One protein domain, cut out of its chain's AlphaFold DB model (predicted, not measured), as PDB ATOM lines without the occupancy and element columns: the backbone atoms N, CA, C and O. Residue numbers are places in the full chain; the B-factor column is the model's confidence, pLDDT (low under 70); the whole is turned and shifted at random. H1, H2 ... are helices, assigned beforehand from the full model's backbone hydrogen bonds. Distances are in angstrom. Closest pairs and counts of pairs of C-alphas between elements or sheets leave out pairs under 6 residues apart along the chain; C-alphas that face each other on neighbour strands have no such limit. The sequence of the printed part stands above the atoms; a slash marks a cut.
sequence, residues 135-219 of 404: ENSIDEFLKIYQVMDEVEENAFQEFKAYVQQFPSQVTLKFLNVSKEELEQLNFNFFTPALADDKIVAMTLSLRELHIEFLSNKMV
ATOM      1  N   GLU A 135     -49.902  14.250  43.735       91.75
ATOM      2  CA  GLU A 135     -50.481  12.961  44.083       91.75
ATOM      3  C   GLU A 135     -50.098  11.886  43.062       91.75
ATOM      4  O   GLU A 135     -49.774  10.768  43.449       91.75
ATOM      5  N   ASN A 136     -50.061  12.232  41.770       92.44
ATOM      6  CA  ASN A 136     -49.684  11.290  40.719       92.44
ATOM      7  C   ASN A 136     -48.206  10.909  40.827       92.44
ATOM      8  O   ASN A 136     -47.871   9.735  40.702       92.44
ATOM      9  N   SER A 137     -47.337  11.880  41.112       93.69
ATOM     10  CA  SER A 137     -45.899  11.643  41.270       93.69
ATOM     11  C   SER A 137     -45.609  10.782  42.503       93.69
ATOM     12  O   SER A 137     -44.767   9.886  42.450       93.69
ATOM     13  N   ILE A 138     -46.344  10.986  43.600       95.12
ATOM     14  CA  ILE A 138     -46.269  10.111  44.780       95.12
ATOM     15  C   ILE A 138     -46.747   8.699  44.429       95.12
ATOM     16  O   ILE A 138     -46.074   7.723  44.750       95.12
ATOM     17  N   ASP A 139     -47.878   8.574  43.736       95.31
ATOM     18  CA  ASP A 139     -48.438   7.283  43.337       95.31
ATOM     19  C   ASP A 139     -47.518   6.490  42.403       95.31
ATOM     20  O   ASP A 139     -47.438   5.263  42.505       95.31
ATOM     21  N   GLU A 140     -46.831   7.168  41.486       94.44
ATOM     22  CA  GLU A 140     -45.799   6.579  40.635       94.44
ATOM     23  C   GLU A 140     -44.601   6.111  41.456       94.44
ATOM     24  O   GLU A 140     -44.154   4.975  41.287       94.44
ATOM     25  N   PHE A 141     -44.136   6.928  42.403       95.38
ATOM     26  CA  PHE A 141     -43.017   6.553  43.260       95.38
ATOM     27  C   PHE A 141     -43.352   5.363  44.173       95.38
ATOM     28  O   PHE A 141     -42.530   4.472  44.376       95.38
ATOM     29  N   LEU A 142     -44.587   5.266  44.670       96.31
ATOM     30  CA  LEU A 142     -45.031   4.101  45.440       96.31
ATOM     31  C   LEU A 142     -44.982   2.806  44.613       96.31
ATOM     32  O   LEU A 142     -44.658   1.752  45.155       96.31
ATOM     33  N   LYS A 143     -45.234   2.864  43.299       95.38
ATOM     34  CA  LYS A 143     -45.040   1.696  42.419       95.38
ATOM     35  C   LYS A 143     -43.563   1.333  42.277       95.38
ATOM     36  O   LYS A 143     -43.238   0.152  42.220       95.38
ATOM     37  N   ILE A 144     -42.668   2.323  42.250       93.94
ATOM     38  CA  ILE A 144     -41.217   2.079  42.278       93.94
ATOM     39  C   ILE A 144     -40.850   1.327  43.554       93.94
ATOM     40  O   ILE A 144     -40.173   0.305  43.478       93.94
ATOM     41  N   TYR A 145     -41.355   1.772  44.707       95.00
ATOM     42  CA  TYR A 145     -41.178   1.070  45.977       95.00
ATOM     43  C   TYR A 145     -41.674  -0.380  45.921       95.00
ATOM     44  O   TYR A 145     -40.927  -1.284  46.284       95.00
ATOM     45  N   GLN A 146     -42.886  -0.616  45.407       95.75
ATOM     46  CA  GLN A 146     -43.439  -1.964  45.264       95.75
ATOM     47  C   GLN A 146     -42.496  -2.900  44.495       95.75
ATOM     48  O   GLN A 146     -42.286  -4.040  44.905       95.75
ATOM     49  N   VAL A 147     -41.931  -2.415  43.386       92.25
ATOM     50  CA  VAL A 147     -41.024  -3.191  42.531       92.25
ATOM     51  C   VAL A 147     -39.654  -3.372  43.186       92.25
ATOM     52  O   VAL A 147     -39.086  -4.455  43.111       92.25
ATOM     53  N   MET A 148     -39.121  -2.329  43.824       90.44
ATOM     54  CA  MET A 148     -37.815  -2.347  44.497       90.44
ATOM     55  C   MET A 148     -37.778  -3.291  45.697       90.44
ATOM     56  O   MET A 148     -36.749  -3.909  45.960       90.44
ATOM     57  N   ASP A 149     -38.881  -3.367  46.439       89.88
ATOM     58  CA  ASP A 149     -38.982  -4.114  47.693       89.88
ATOM     59  C   ASP A 149     -39.784  -5.420  47.543       89.88
ATOM     60  O   ASP A 149     -40.094  -6.080  48.529       89.88
ATOM     61  N   GLU A 150     -40.132  -5.780  46.300       90.88
ATOM     62  CA  GLU A 150     -40.880  -6.990  45.930       90.88
ATOM     63  C   GLU A 150     -42.145  -7.213  46.783       90.88
ATOM     64  O   GLU A 150     -42.495  -8.335  47.161       90.88
ATOM     65  N   VAL A 151     -42.857  -6.126  47.092       90.00
ATOM     66  CA  VAL A 151     -44.040  -6.171  47.957       90.00
ATOM     67  C   VAL A 151     -45.204  -6.830  47.223       90.00
ATOM     68  O   VAL A 151     -45.577  -6.421  46.120       90.00
ATOM     69  N   GLU A 152     -45.835  -7.820  47.862       92.19
ATOM     70  CA  GLU A 152     -47.038  -8.466  47.333       92.19
ATOM     71  C   GLU A 152     -48.142  -7.429  47.061       92.19
ATOM     72  O   GLU A 152     -48.444  -6.598  47.916       92.19
ATOM     73  N   GLU A 153     -48.793  -7.513  45.896       94.12
ATOM     74  CA  GLU A 153     -49.829  -6.569  45.443       94.12
ATOM     75  C   GLU A 153     -50.894  -6.276  46.513       94.12
ATOM     76  O   GLU A 153     -51.235  -5.120  46.747       94.12
ATOM     77  N   ASN A 154     -51.391  -7.302  47.211       92.75
ATOM     78  CA  ASN A 154     -52.421  -7.123  48.237       92.75
ATOM     79  C   ASN A 154     -51.925  -6.273  49.419       92.75
ATOM     80  O   ASN A 154     -52.625  -5.363  49.862       92.75
ATOM     81  N   ALA A 155     -50.714  -6.554  49.912       91.81
ATOM     82  CA  ALA A 155     -50.094  -5.791  50.993       91.81
ATOM     83  C   ALA A 155     -49.751  -4.367  50.532       91.81
ATOM     84  O   ALA A 155     -49.975  -3.402  51.262       91.81
ATOM     85  N   PHE A 156     -49.285  -4.229  49.289       96.19
ATOM     86  CA  PHE A 156     -48.992  -2.937  48.688       96.19
ATOM     87  C   PHE A 156     -50.235  -2.049  48.588       96.19
ATOM     88  O   PHE A 156     -50.153  -0.879  48.941       96.19
ATOM     89  N   GLN A 157     -51.391  -2.570  48.167       96.50
ATOM     90  CA  GLN A 157     -52.618  -1.768  48.077       96.50
ATOM     91  C   GLN A 157     -53.077  -1.247  49.445       96.50
ATOM     92  O   GLN A 157     -53.493  -0.094  49.561       96.50
ATOM     93  N   GLU A 158     -52.966  -2.060  50.498       95.38
ATOM     94  CA  GLU A 158     -53.270  -1.616  51.861       95.38
ATOM     95  C   GLU A 158     -52.288  -0.545  52.349       95.38
ATOM     96  O   GLU A 158     -52.711   0.469  52.908       95.38
ATOM     97  N   PHE A 159     -50.990  -0.743  52.108       95.56
ATOM     98  CA  PHE A 159     -49.958   0.226  52.464       95.56
ATOM     99  C   PHE A 159     -50.112   1.534  51.680       95.56
ATOM    100  O   PHE A 159     -50.076   2.618  52.256       95.56
ATOM    101  N   LYS A 160     -50.374   1.452  50.374       96.00
ATOM    102  CA  LYS A 160     -50.661   2.603  49.519       96.00
ATOM    103  C   LYS A 160     -51.857   3.391  50.051       96.00
ATOM    104  O   LYS A 160     -51.764   4.607  50.192       96.00
ATOM    105  N   ALA A 161     -52.950   2.714  50.404       95.19
ATOM    106  CA  ALA A 161     -54.119   3.359  50.994       95.19
ATOM    107  C   ALA A 161     -53.811   4.014  52.351       95.19
ATOM    108  O   ALA A 161     -54.400   5.041  52.677       95.19
ATOM    109  N   TYR A 162     -52.897   3.445  53.141       94.44
ATOM    110  CA  TYR A 162     -52.411   4.057  54.377       94.44
ATOM    111  C   TYR A 162     -51.602   5.333  54.104       94.44
ATOM    112  O   TYR A 162     -51.909   6.376  54.675       94.44
ATOM    113  N   VAL A 163     -50.641   5.297  53.175       94.38
ATOM    114  CA  VAL A 163     -49.842   6.478  52.793       94.38
ATOM    115  C   VAL A 163     -50.727   7.601  52.235       94.38
ATOM    116  O   VAL A 163     -50.514   8.771  52.540       94.38
ATOM    117  N   GLN A 164     -51.764   7.257  51.470       92.69
ATOM    118  CA  GLN A 164     -52.706   8.224  50.895       92.69
ATOM    119  C   GLN A 164     -53.623   8.913  51.922       92.69
ATOM    120  O   GLN A 164     -54.318   9.863  51.567       92.69
ATOM    121  N   GLN A 165     -53.639   8.480  53.189       92.88
ATOM    122  CA  GLN A 165     -54.343   9.207  54.259       92.88
ATOM    123  C   GLN A 165     -53.591  10.471  54.686       92.88
ATOM    124  O   GLN A 165     -54.196  11.378  55.262       92.88
ATOM    125  N   PHE A 166     -52.289  10.544  54.405       92.69
ATOM    126  CA  PHE A 166     -51.471  11.703  54.725       92.69
ATOM    127  C   PHE A 166     -51.538  12.745  53.598       92.69
ATOM    128  O   PHE A 166     -51.572  12.387  52.419       92.69
ATOM    129  N   PRO A 167     -51.516  14.050  53.925       94.25
ATOM    130  CA  PRO A 167     -51.412  15.089  52.908       94.25
ATOM    131  C   PRO A 167     -50.138  14.924  52.070       94.25
ATOM    132  O   PRO A 167     -49.062  14.703  52.623       94.25
ATOM    133  N   SER A 168     -50.222  15.154  50.757       93.81
ATOM    134  CA  SER A 168     -49.100  15.010  49.811       93.81
ATOM    135  C   SER A 168     -47.826  15.743  50.258       93.81
ATOM    136  O   SER A 168     -46.718  15.241  50.098       93.81
ATOM    137  N   GLN A 169     -47.976  16.914  50.886       92.56
ATOM    138  CA  GLN A 169     -46.861  17.704  51.429       92.56
ATOM    139  C   GLN A 169     -46.139  17.012  52.596       92.56
ATOM    140  O   GLN A 169     -44.925  17.143  52.738       92.56
ATOM    141  N   VAL A 170     -46.872  16.271  53.429       93.00
ATOM    142  CA  VAL A 170     -46.297  15.484  54.529       93.00
ATOM    143  C   VAL A 170     -45.515  14.307  53.959       93.00
ATOM    144  O   VAL A 170     -44.387  14.073  54.379       93.00
ATOM    145  N   THR A 171     -46.060  13.633  52.945       92.44
ATOM    146  CA  THR A 171     -45.385  12.525  52.260       92.44
ATOM    147  C   THR A 171     -44.099  12.980  51.567       92.44
ATOM    148  O   THR A 171     -43.063  12.345  51.732       92.44
ATOM    149  N   LEU A 172     -44.110  14.120  50.866       93.25
ATOM    150  CA  LEU A 172     -42.892  14.695  50.273       93.25
ATOM    151  C   LEU A 172     -41.834  15.037  51.327       93.25
ATOM    152  O   LEU A 172     -40.648  14.768  51.137       93.25
ATOM    153  N   LYS A 173     -42.261  15.597  52.465       93.38
ATOM    154  CA  LYS A 173     -41.363  15.911  53.578       93.38
ATOM    155  C   LYS A 173     -40.762  14.650  54.199       93.38
ATOM    156  O   LYS A 173     -39.580  14.653  54.521       93.38
ATOM    157  N   PHE A 174     -41.556  13.591  54.345       91.94
ATOM    158  CA  PHE A 174     -41.096  12.289  54.823       91.94
ATOM    159  C   PHE A 174     -40.041  11.680  53.898       91.94
ATOM    160  O   PHE A 174     -38.994  11.240  54.358       91.94
ATOM    161  N   LEU A 175     -40.285  11.732  52.588       92.88
ATOM    162  CA  LEU A 175     -39.336  11.289  51.564       92.88
ATOM    163  C   LEU A 175     -38.137  12.238  51.396       92.88
ATOM    164  O   LEU A 175     -37.219  11.933  50.640       92.88
ATOM    165  N   ASN A 176     -38.139  13.380  52.092       94.44
ATOM    166  CA  ASN A 176     -37.112  14.415  52.031       94.44
ATOM    167  C   ASN A 176     -36.785  14.852  50.587       94.44
ATOM    168  O   ASN A 176     -35.623  14.916  50.181       94.44
ATOM    169  N   VAL A 177     -37.828  15.124  49.796       94.12
ATOM    170  CA  VAL A 177     -37.713  15.410  48.358       94.12
ATOM    171  C   VAL A 177     -38.700  16.498  47.929       94.12
ATOM    172  O   VAL A 177     -39.803  16.598  48.469       94.12
ATOM    173  N   SER A 178     -38.315  17.336  46.960       94.25
ATOM    174  CA  SER A 178     -39.257  18.284  46.342       94.25
ATOM    175  C   SER A 178     -40.176  17.583  45.335       94.25
ATOM    176  O   SER A 178     -39.902  16.467  44.891       94.25
ATOM    177  N   LYS A 179     -41.266  18.245  44.926       92.69
ATOM    178  CA  LYS A 179     -42.142  17.736  43.859       92.69
ATOM    179  C   LYS A 179     -41.352  17.492  42.567       92.69
ATOM    180  O   LYS A 179     -41.449  16.424  41.974       92.69
ATOM    181  N   GLU A 180     -40.587  18.490  42.143       92.06
ATOM    182  CA  GLU A 180     -39.831  18.482  40.889       92.06
ATOM    183  C   GLU A 180     -38.747  17.404  40.913       92.06
ATOM    184  O   GLU A 180     -38.523  16.717  39.919       92.06
ATOM    185  N   GLU A 181     -38.091  17.228  42.060       91.50
ATOM    186  CA  GLU A 181     -37.117  16.159  42.248       91.50
ATOM    187  C   GLU A 181     -37.777  14.778  42.187       91.50
ATOM    188  O   GLU A 181     -37.234  13.879  41.548       91.50
ATOM    189  N   LEU A 182     -38.953  14.602  42.800       93.38
ATOM    190  CA  LEU A 182     -39.685  13.338  42.753       93.38
ATOM    191  C   LEU A 182     -40.105  12.988  41.318       93.38
ATOM    192  O   LEU A 182     -39.908  11.859  40.881       93.38
ATOM    193  N   GLU A 183     -40.613  13.964  40.562       92.06
ATOM    194  CA  GLU A 183     -40.959  13.795  39.145       92.06
ATOM    195  C   GLU A 183     -39.742  13.395  38.301       92.06
ATOM    196  O   GLU A 183     -39.827  12.488  37.471       92.06
ATOM    197  N   GLN A 184     -38.585  14.022  38.534       88.44
ATOM    198  CA  GLN A 184     -37.343  13.656  37.847       88.44
ATOM    199  C   GLN A 184     -36.880  12.243  38.203       88.44
ATOM    200  O   GLN A 184     -36.414  11.515  37.327       88.44
ATOM    201  N   LEU A 185     -36.993  11.844  39.469       89.88
ATOM    202  CA  LEU A 185     -36.598  10.512  39.921       89.88
ATOM    203  C   LEU A 185     -37.524   9.439  39.346       89.88
ATOM    204  O   LEU A 185     -37.025   8.429  38.857       89.88
ATOM    205  N   ASN A 186     -38.834   9.694  39.298       90.00
ATOM    206  CA  ASN A 186     -39.793   8.820  38.623       90.00
ATOM    207  C   ASN A 186     -39.458   8.660  37.140       90.00
ATOM    208  O   ASN A 186     -39.413   7.541  36.636       90.00
ATOM    209  N   PHE A 187     -39.179   9.768  36.448       86.44
ATOM    210  CA  PHE A 187     -38.836   9.746  35.027       86.44
ATOM    211  C   PHE A 187     -37.525   8.999  34.745       86.44
ATOM    212  O   PHE A 187     -37.386   8.336  33.718       86.44
ATOM    213  N   ASN A 188     -36.548   9.112  35.647       81.06
ATOM    214  CA  ASN A 188     -35.241   8.479  35.496       81.06
ATOM    215  C   ASN A 188     -35.206   7.021  35.979       81.06
ATOM    216  O   ASN A 188     -34.210   6.336  35.732       81.06
ATOM    217  N   PHE A 189     -36.242   6.536  36.666       83.56
ATOM    218  CA  PHE A 189     -36.292   5.160  37.135       83.56
ATOM    219  C   PHE A 189     -36.737   4.211  36.020       83.56
ATOM    220  O   PHE A 189     -37.858   4.283  35.523       83.56
ATOM    221  N   PHE A 190     -35.863   3.268  35.666       74.81
ATOM    222  CA  PHE A 190     -36.149   2.244  34.653       74.81
ATOM    223  C   PHE A 190     -36.190   0.829  35.239       74.81
ATOM    224  O   PHE A 190     -37.027   0.017  34.855       74.81
ATOM    225  N   THR A 191     -35.258   0.507  36.138       77.44
ATOM    226  CA  THR A 191     -35.106  -0.835  36.709       77.44
ATOM    227  C   THR A 191     -34.441  -0.761  38.086       77.44
ATOM    228  O   THR A 191     -33.563   0.089  38.271       77.44
ATOM    229  N   PRO A 192     -34.784  -1.660  39.033       78.12
ATOM    230  CA  PRO A 192     -34.162  -1.697  40.356       78.12
ATOM    231  C   PRO A 192     -32.633  -1.754  40.354       78.12
ATOM    232  O   PRO A 192     -31.983  -1.115  41.173       78.12
ATOM    233  N   ALA A 193     -32.039  -2.463  39.388       71.38
ATOM    234  CA  ALA A 193     -30.587  -2.616  39.286       71.38
ATOM    235  C   ALA A 193     -29.840  -1.301  38.987       71.38
ATOM    236  O   ALA A 193     -28.621  -1.246  39.134       71.38
ATOM    237  N   LEU A 194     -30.561  -0.270  38.536       73.25
ATOM    238  CA  LEU A 194     -30.037   1.049  38.182       73.25
ATOM    239  C   LEU A 194     -30.638   2.162  39.049       73.25
ATOM    240  O   LEU A 194     -30.609   3.325  38.646       73.25
ATOM    241  N   ALA A 195     -31.226   1.814  40.195       81.31
ATOM    242  CA  ALA A 195     -31.767   2.805  41.105       81.31
ATOM    243  C   ALA A 195     -30.656   3.759  41.570       81.31
ATOM    244  O   ALA A 195     -29.591   3.323  42.005       81.31
ATOM    245  N   ASP A 196     -30.920   5.059  41.462       87.19
ATOM    246  CA  ASP A 196     -30.078   6.102  42.046       87.19
ATOM    247  C   ASP A 196     -30.029   5.925  43.575       87.19
ATOM    248  O   ASP A 196     -31.027   5.515  44.178       87.19
ATOM    249  N   ASP A 197     -28.910   6.270  44.214       87.88
ATOM    250  CA  ASP A 197     -28.761   6.250  45.676       87.88
ATOM    251  C   ASP A 197     -29.911   7.002  46.371       87.88
ATOM    252  O   ASP A 197     -30.388   6.586  47.430       87.88
ATOM    253  N   LYS A 198     -30.426   8.073  45.748       91.44
ATOM    254  CA  LYS A 198     -31.586   8.818  46.258       91.44
ATOM    255  C   LYS A 198     -32.881   8.003  46.195       91.44
ATOM    256  O   LYS A 198     -33.676   8.060  47.131       91.44
ATOM    257  N   ILE A 199     -33.091   7.218  45.136       91.44
ATOM    258  CA  ILE A 199     -34.239   6.300  45.030       91.44
ATOM    259  C   ILE A 199     -34.131   5.223  46.102       91.44
ATOM    260  O   ILE A 199     -35.105   4.989  46.811       91.44
ATOM    261  N   VAL A 200     -32.941   4.634  46.264       89.50
ATOM    262  CA  VAL A 200     -32.675   3.624  47.295       89.50
ATOM    263  C   VAL A 200     -33.001   4.178  48.683       89.50
ATOM    264  O   VAL A 200     -33.776   3.562  49.415       89.50
ATOM    265  N   ALA A 201     -32.499   5.368  49.020       90.62
ATOM    266  CA  ALA A 201     -32.768   6.016  50.301       90.62
ATOM    267  C   ALA A 201     -34.269   6.243  50.543       90.62
ATOM    268  O   ALA A 201     -34.790   5.857  51.587       90.62
ATOM    269  N   MET A 202     -34.992   6.789  49.563       93.44
ATOM    270  CA  MET A 202     -36.438   7.005  49.683       93.44
ATOM    271  C   MET A 202     -37.221   5.689  49.815       93.44
ATOM    272  O   MET A 202     -38.176   5.613  50.588       93.44
ATOM    273  N   THR A 203     -36.820   4.631  49.101       93.31
ATOM    274  CA  THR A 203     -37.442   3.308  49.264       93.31
ATOM    275  C   THR A 203     -37.172   2.692  50.633       93.31
ATOM    276  O   THR A 203     -38.053   2.021  51.164       93.31
ATOM    277  N   LEU A 204     -36.012   2.955  51.245       90.00
ATOM    278  CA  LEU A 204     -35.740   2.542  52.624       90.00
ATOM    279  C   LEU A 204     -36.651   3.275  53.613       90.00
ATOM    280  O   LEU A 204     -37.238   2.622  54.472       90.00
ATOM    281  N   SER A 205     -36.862   4.584  53.446       92.19
ATOM    282  CA  SER A 205     -37.825   5.331  54.266       92.19
ATOM    283  C   SER A 205     -39.244   4.766  54.130       92.19
ATOM    284  O   SER A 205     -39.931   4.555  55.127       92.19
ATOM    285  N   LEU A 206     -39.693   4.439  52.913       93.81
ATOM    286  CA  LEU A 206     -40.994   3.786  52.719       93.81
ATOM    287  C   LEU A 206     -41.064   2.398  53.358       93.81
ATOM    288  O   LEU A 206     -42.100   2.055  53.926       93.81
ATOM    289  N   ARG A 207     -39.978   1.620  53.318       92.50
ATOM    290  CA  ARG A 207     -39.901   0.320  53.992       92.50
ATOM    291  C   ARG A 207     -40.045   0.469  55.508       92.50
ATOM    292  O   ARG A 207     -40.787  -0.296  56.116       92.50
ATOM    293  N   GLU A 208     -39.383   1.452  56.118       90.00
ATOM    294  CA  GLU A 208     -39.528   1.745  57.552       90.00
ATOM    295  C   GLU A 208     -40.982   2.065  57.912       90.00
ATOM    296  O   GLU A 208     -41.542   1.464  58.832       90.00
ATOM    297  N   LEU A 209     -41.627   2.927  57.123       91.06
ATOM    298  CA  LEU A 209     -43.039   3.255  57.313       91.06
ATOM    299  C   LEU A 209     -43.950   2.034  57.126       91.06
ATOM    300  O   LEU A 209     -44.942   1.868  57.838       91.06
ATOM    301  N   HIS A 210     -43.624   1.157  56.179       91.88
ATOM    302  CA  HIS A 210     -44.378  -0.066  55.940       91.88
ATOM    303  C   HIS A 210     -44.256  -1.044  57.119       91.88
ATOM    304  O   HIS A 210     -45.259  -1.612  57.556       91.88
ATOM    305  N   ILE A 211     -43.064  -1.193  57.704       87.75
ATOM    306  CA  ILE A 211     -42.851  -1.987  58.925       87.75
ATOM    307  C   ILE A 211     -43.678  -1.427  60.089       87.75
ATOM    308  O   ILE A 211     -44.307  -2.197  60.823       87.75
ATOM    309  N   GLU A 212     -43.724  -0.103  60.250       87.81
ATOM    310  CA  GLU A 212     -44.546   0.548  61.275       87.81
ATOM    311  C   GLU A 212     -46.043   0.288  61.050       87.81
ATOM    312  O   GLU A 212     -46.752  -0.132  61.971       87.81
ATOM    313  N   PHE A 213     -46.522   0.446  59.813       90.31
ATOM    314  CA  PHE A 213     -47.896   0.129  59.425       90.31
ATOM    315  C   PHE A 213     -48.269  -1.318  59.777       90.31
ATOM    316  O   PHE A 213     -49.302  -1.562  60.411       90.31
ATOM    317  N   LEU A 214     -47.419  -2.283  59.415       87.62
ATOM    318  CA  LEU A 214     -47.649  -3.699  59.702       87.62
ATOM    319  C   LEU A 214     -47.646  -3.976  61.208       87.62
ATOM    320  O   LEU A 214     -48.522  -4.693  61.697       87.62
ATOM    321  N   SER A 215     -46.719  -3.369  61.949       85.44
ATOM    322  CA  SER A 215     -46.639  -3.492  63.408       85.44
ATOM    323  C   SER A 215     -47.925  -2.993  64.069       85.44
ATOM    324  O   SER A 215     -48.543  -3.714  64.853       85.44
ATOM    325  N   ASN A 216     -48.412  -1.819  63.668       83.38
ATOM    326  CA  ASN A 216     -49.664  -1.251  64.166       83.38
ATOM    327  C   ASN A 216     -50.891  -2.093  63.777       83.38
ATOM    328  O   ASN A 216     -51.830  -2.231  64.563       83.38
ATOM    329  N   LYS A 217     -50.884  -2.721  62.594       80.75
ATOM    330  CA  LYS A 217     -51.958  -3.626  62.153       80.75
ATOM    331  C   LYS A 217     -51.981  -4.938  62.947       80.75
ATOM    332  O   LYS A 217     -53.064  -5.484  63.187       80.75
ATOM    333  N   MET A 218     -50.815  -5.453  63.342       66.44
ATOM    334  CA  MET A 218     -50.688  -6.670  64.155       66.44
ATOM    335  C   MET A 218     -51.004  -6.425  65.633       66.44
ATOM    336  O   MET A 218     -51.566  -7.305  66.286       66.44
ATOM    337  N   VAL A 219     -50.760  -5.215  66.145       61.78
ATOM    338  CA  VAL A 219     -51.228  -4.768  67.466       61.78
ATOM    339  C   VAL A 219     -52.697  -4.337  67.372       61.78
ATOM    340  O   VAL A 219     -53.094  -3.231  67.724       61.78
TER     341      VAL A 219
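This is residues 135 to 219 of the 404 residues of an uncharacterized protein of Legionella busanensis (UniProt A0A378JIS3). Three helices, H2, H1 and H4, make a slightly uneven row with H1 in the middle, and the long helix H5 crosses one side of this row, nearly at right angles to H1 and H2. The short helix H3 sits by the first turn of H1, the middle helix of the row, and touches residues 135 to 138 there. The printed part has 85 residues, with five named helices in the order H1, H2, H3, H4, H5 and no named strand; the class is all helix. It is compact, with a radius of gyration of the C-alphas of 12.2 A, and its C-alphas span 37 by 27 by 18 A.

H1 is residues 135 to 148, 19.9 A from first to last C-alpha, and begins with C-alpha 135 at (-50.481, 12.961, 44.083). H2 follows as residues 153 to 163, 15.0 A long, and H3 as residues 168 to 174. H4 is residues 179 to 188, 14.3 A long. H5, the longest helix, is residues 197 to 218; it runs 31.5 A from C-alpha 197 at (-28.761, 6.250, 45.676) to C-alpha 218 at (-50.688, -6.670, 64.155).

H1 is the hub, touching the four other helices. With residues 142 to 146 alone it only just touches H2, with 3 pairs of C-alphas within 8 A, the closest being Gln 146 and Phe 156 at 6.6 A. H1 and H2 form a helical hairpin, opposite ways at a steep tilt of 40 degrees. With residues 135 to 138 alone H1 touches H3; the closest C-alphas are those of Glu 135 and Ser 168, 6.2 A apart. H1 touches H4 at a steep tilt of 43 degrees, the same way, with the C-alphas of Ser 137 and Glu 183 closest at 5.8 A. H5 is about perpendicular to H1, at 87 degrees, and only just touches it, with 3 pairs of C-alphas within 8 A; those of Tyr 145 and Thr 203 are closest, at 5.5 A. H5 also only just touches H2, again with 3 pairs, the closest C-alphas being those of Phe 159 and His 210 at 6.6 A. H4 and H5 are close but not clearly touching, with the C-alphas of Leu 185 and Ile 199 closest at 7.0 A. H2 and H4 are apart. In H1, H2, H3, H4 and H5 every O i to N i+4 pair is within hydrogen-bond range.

The two C-alphas farthest apart are those of Asn 188 and Val 219, at 38.1 A. The printed part has no cut. The links H1 to H2, H2 to H3 and H3 to H4 are tight, and the link H4 to H5, with 8 residues, is short. The mean pLDDT of the printed part is 90.1; residues 218 to 219 are under 70.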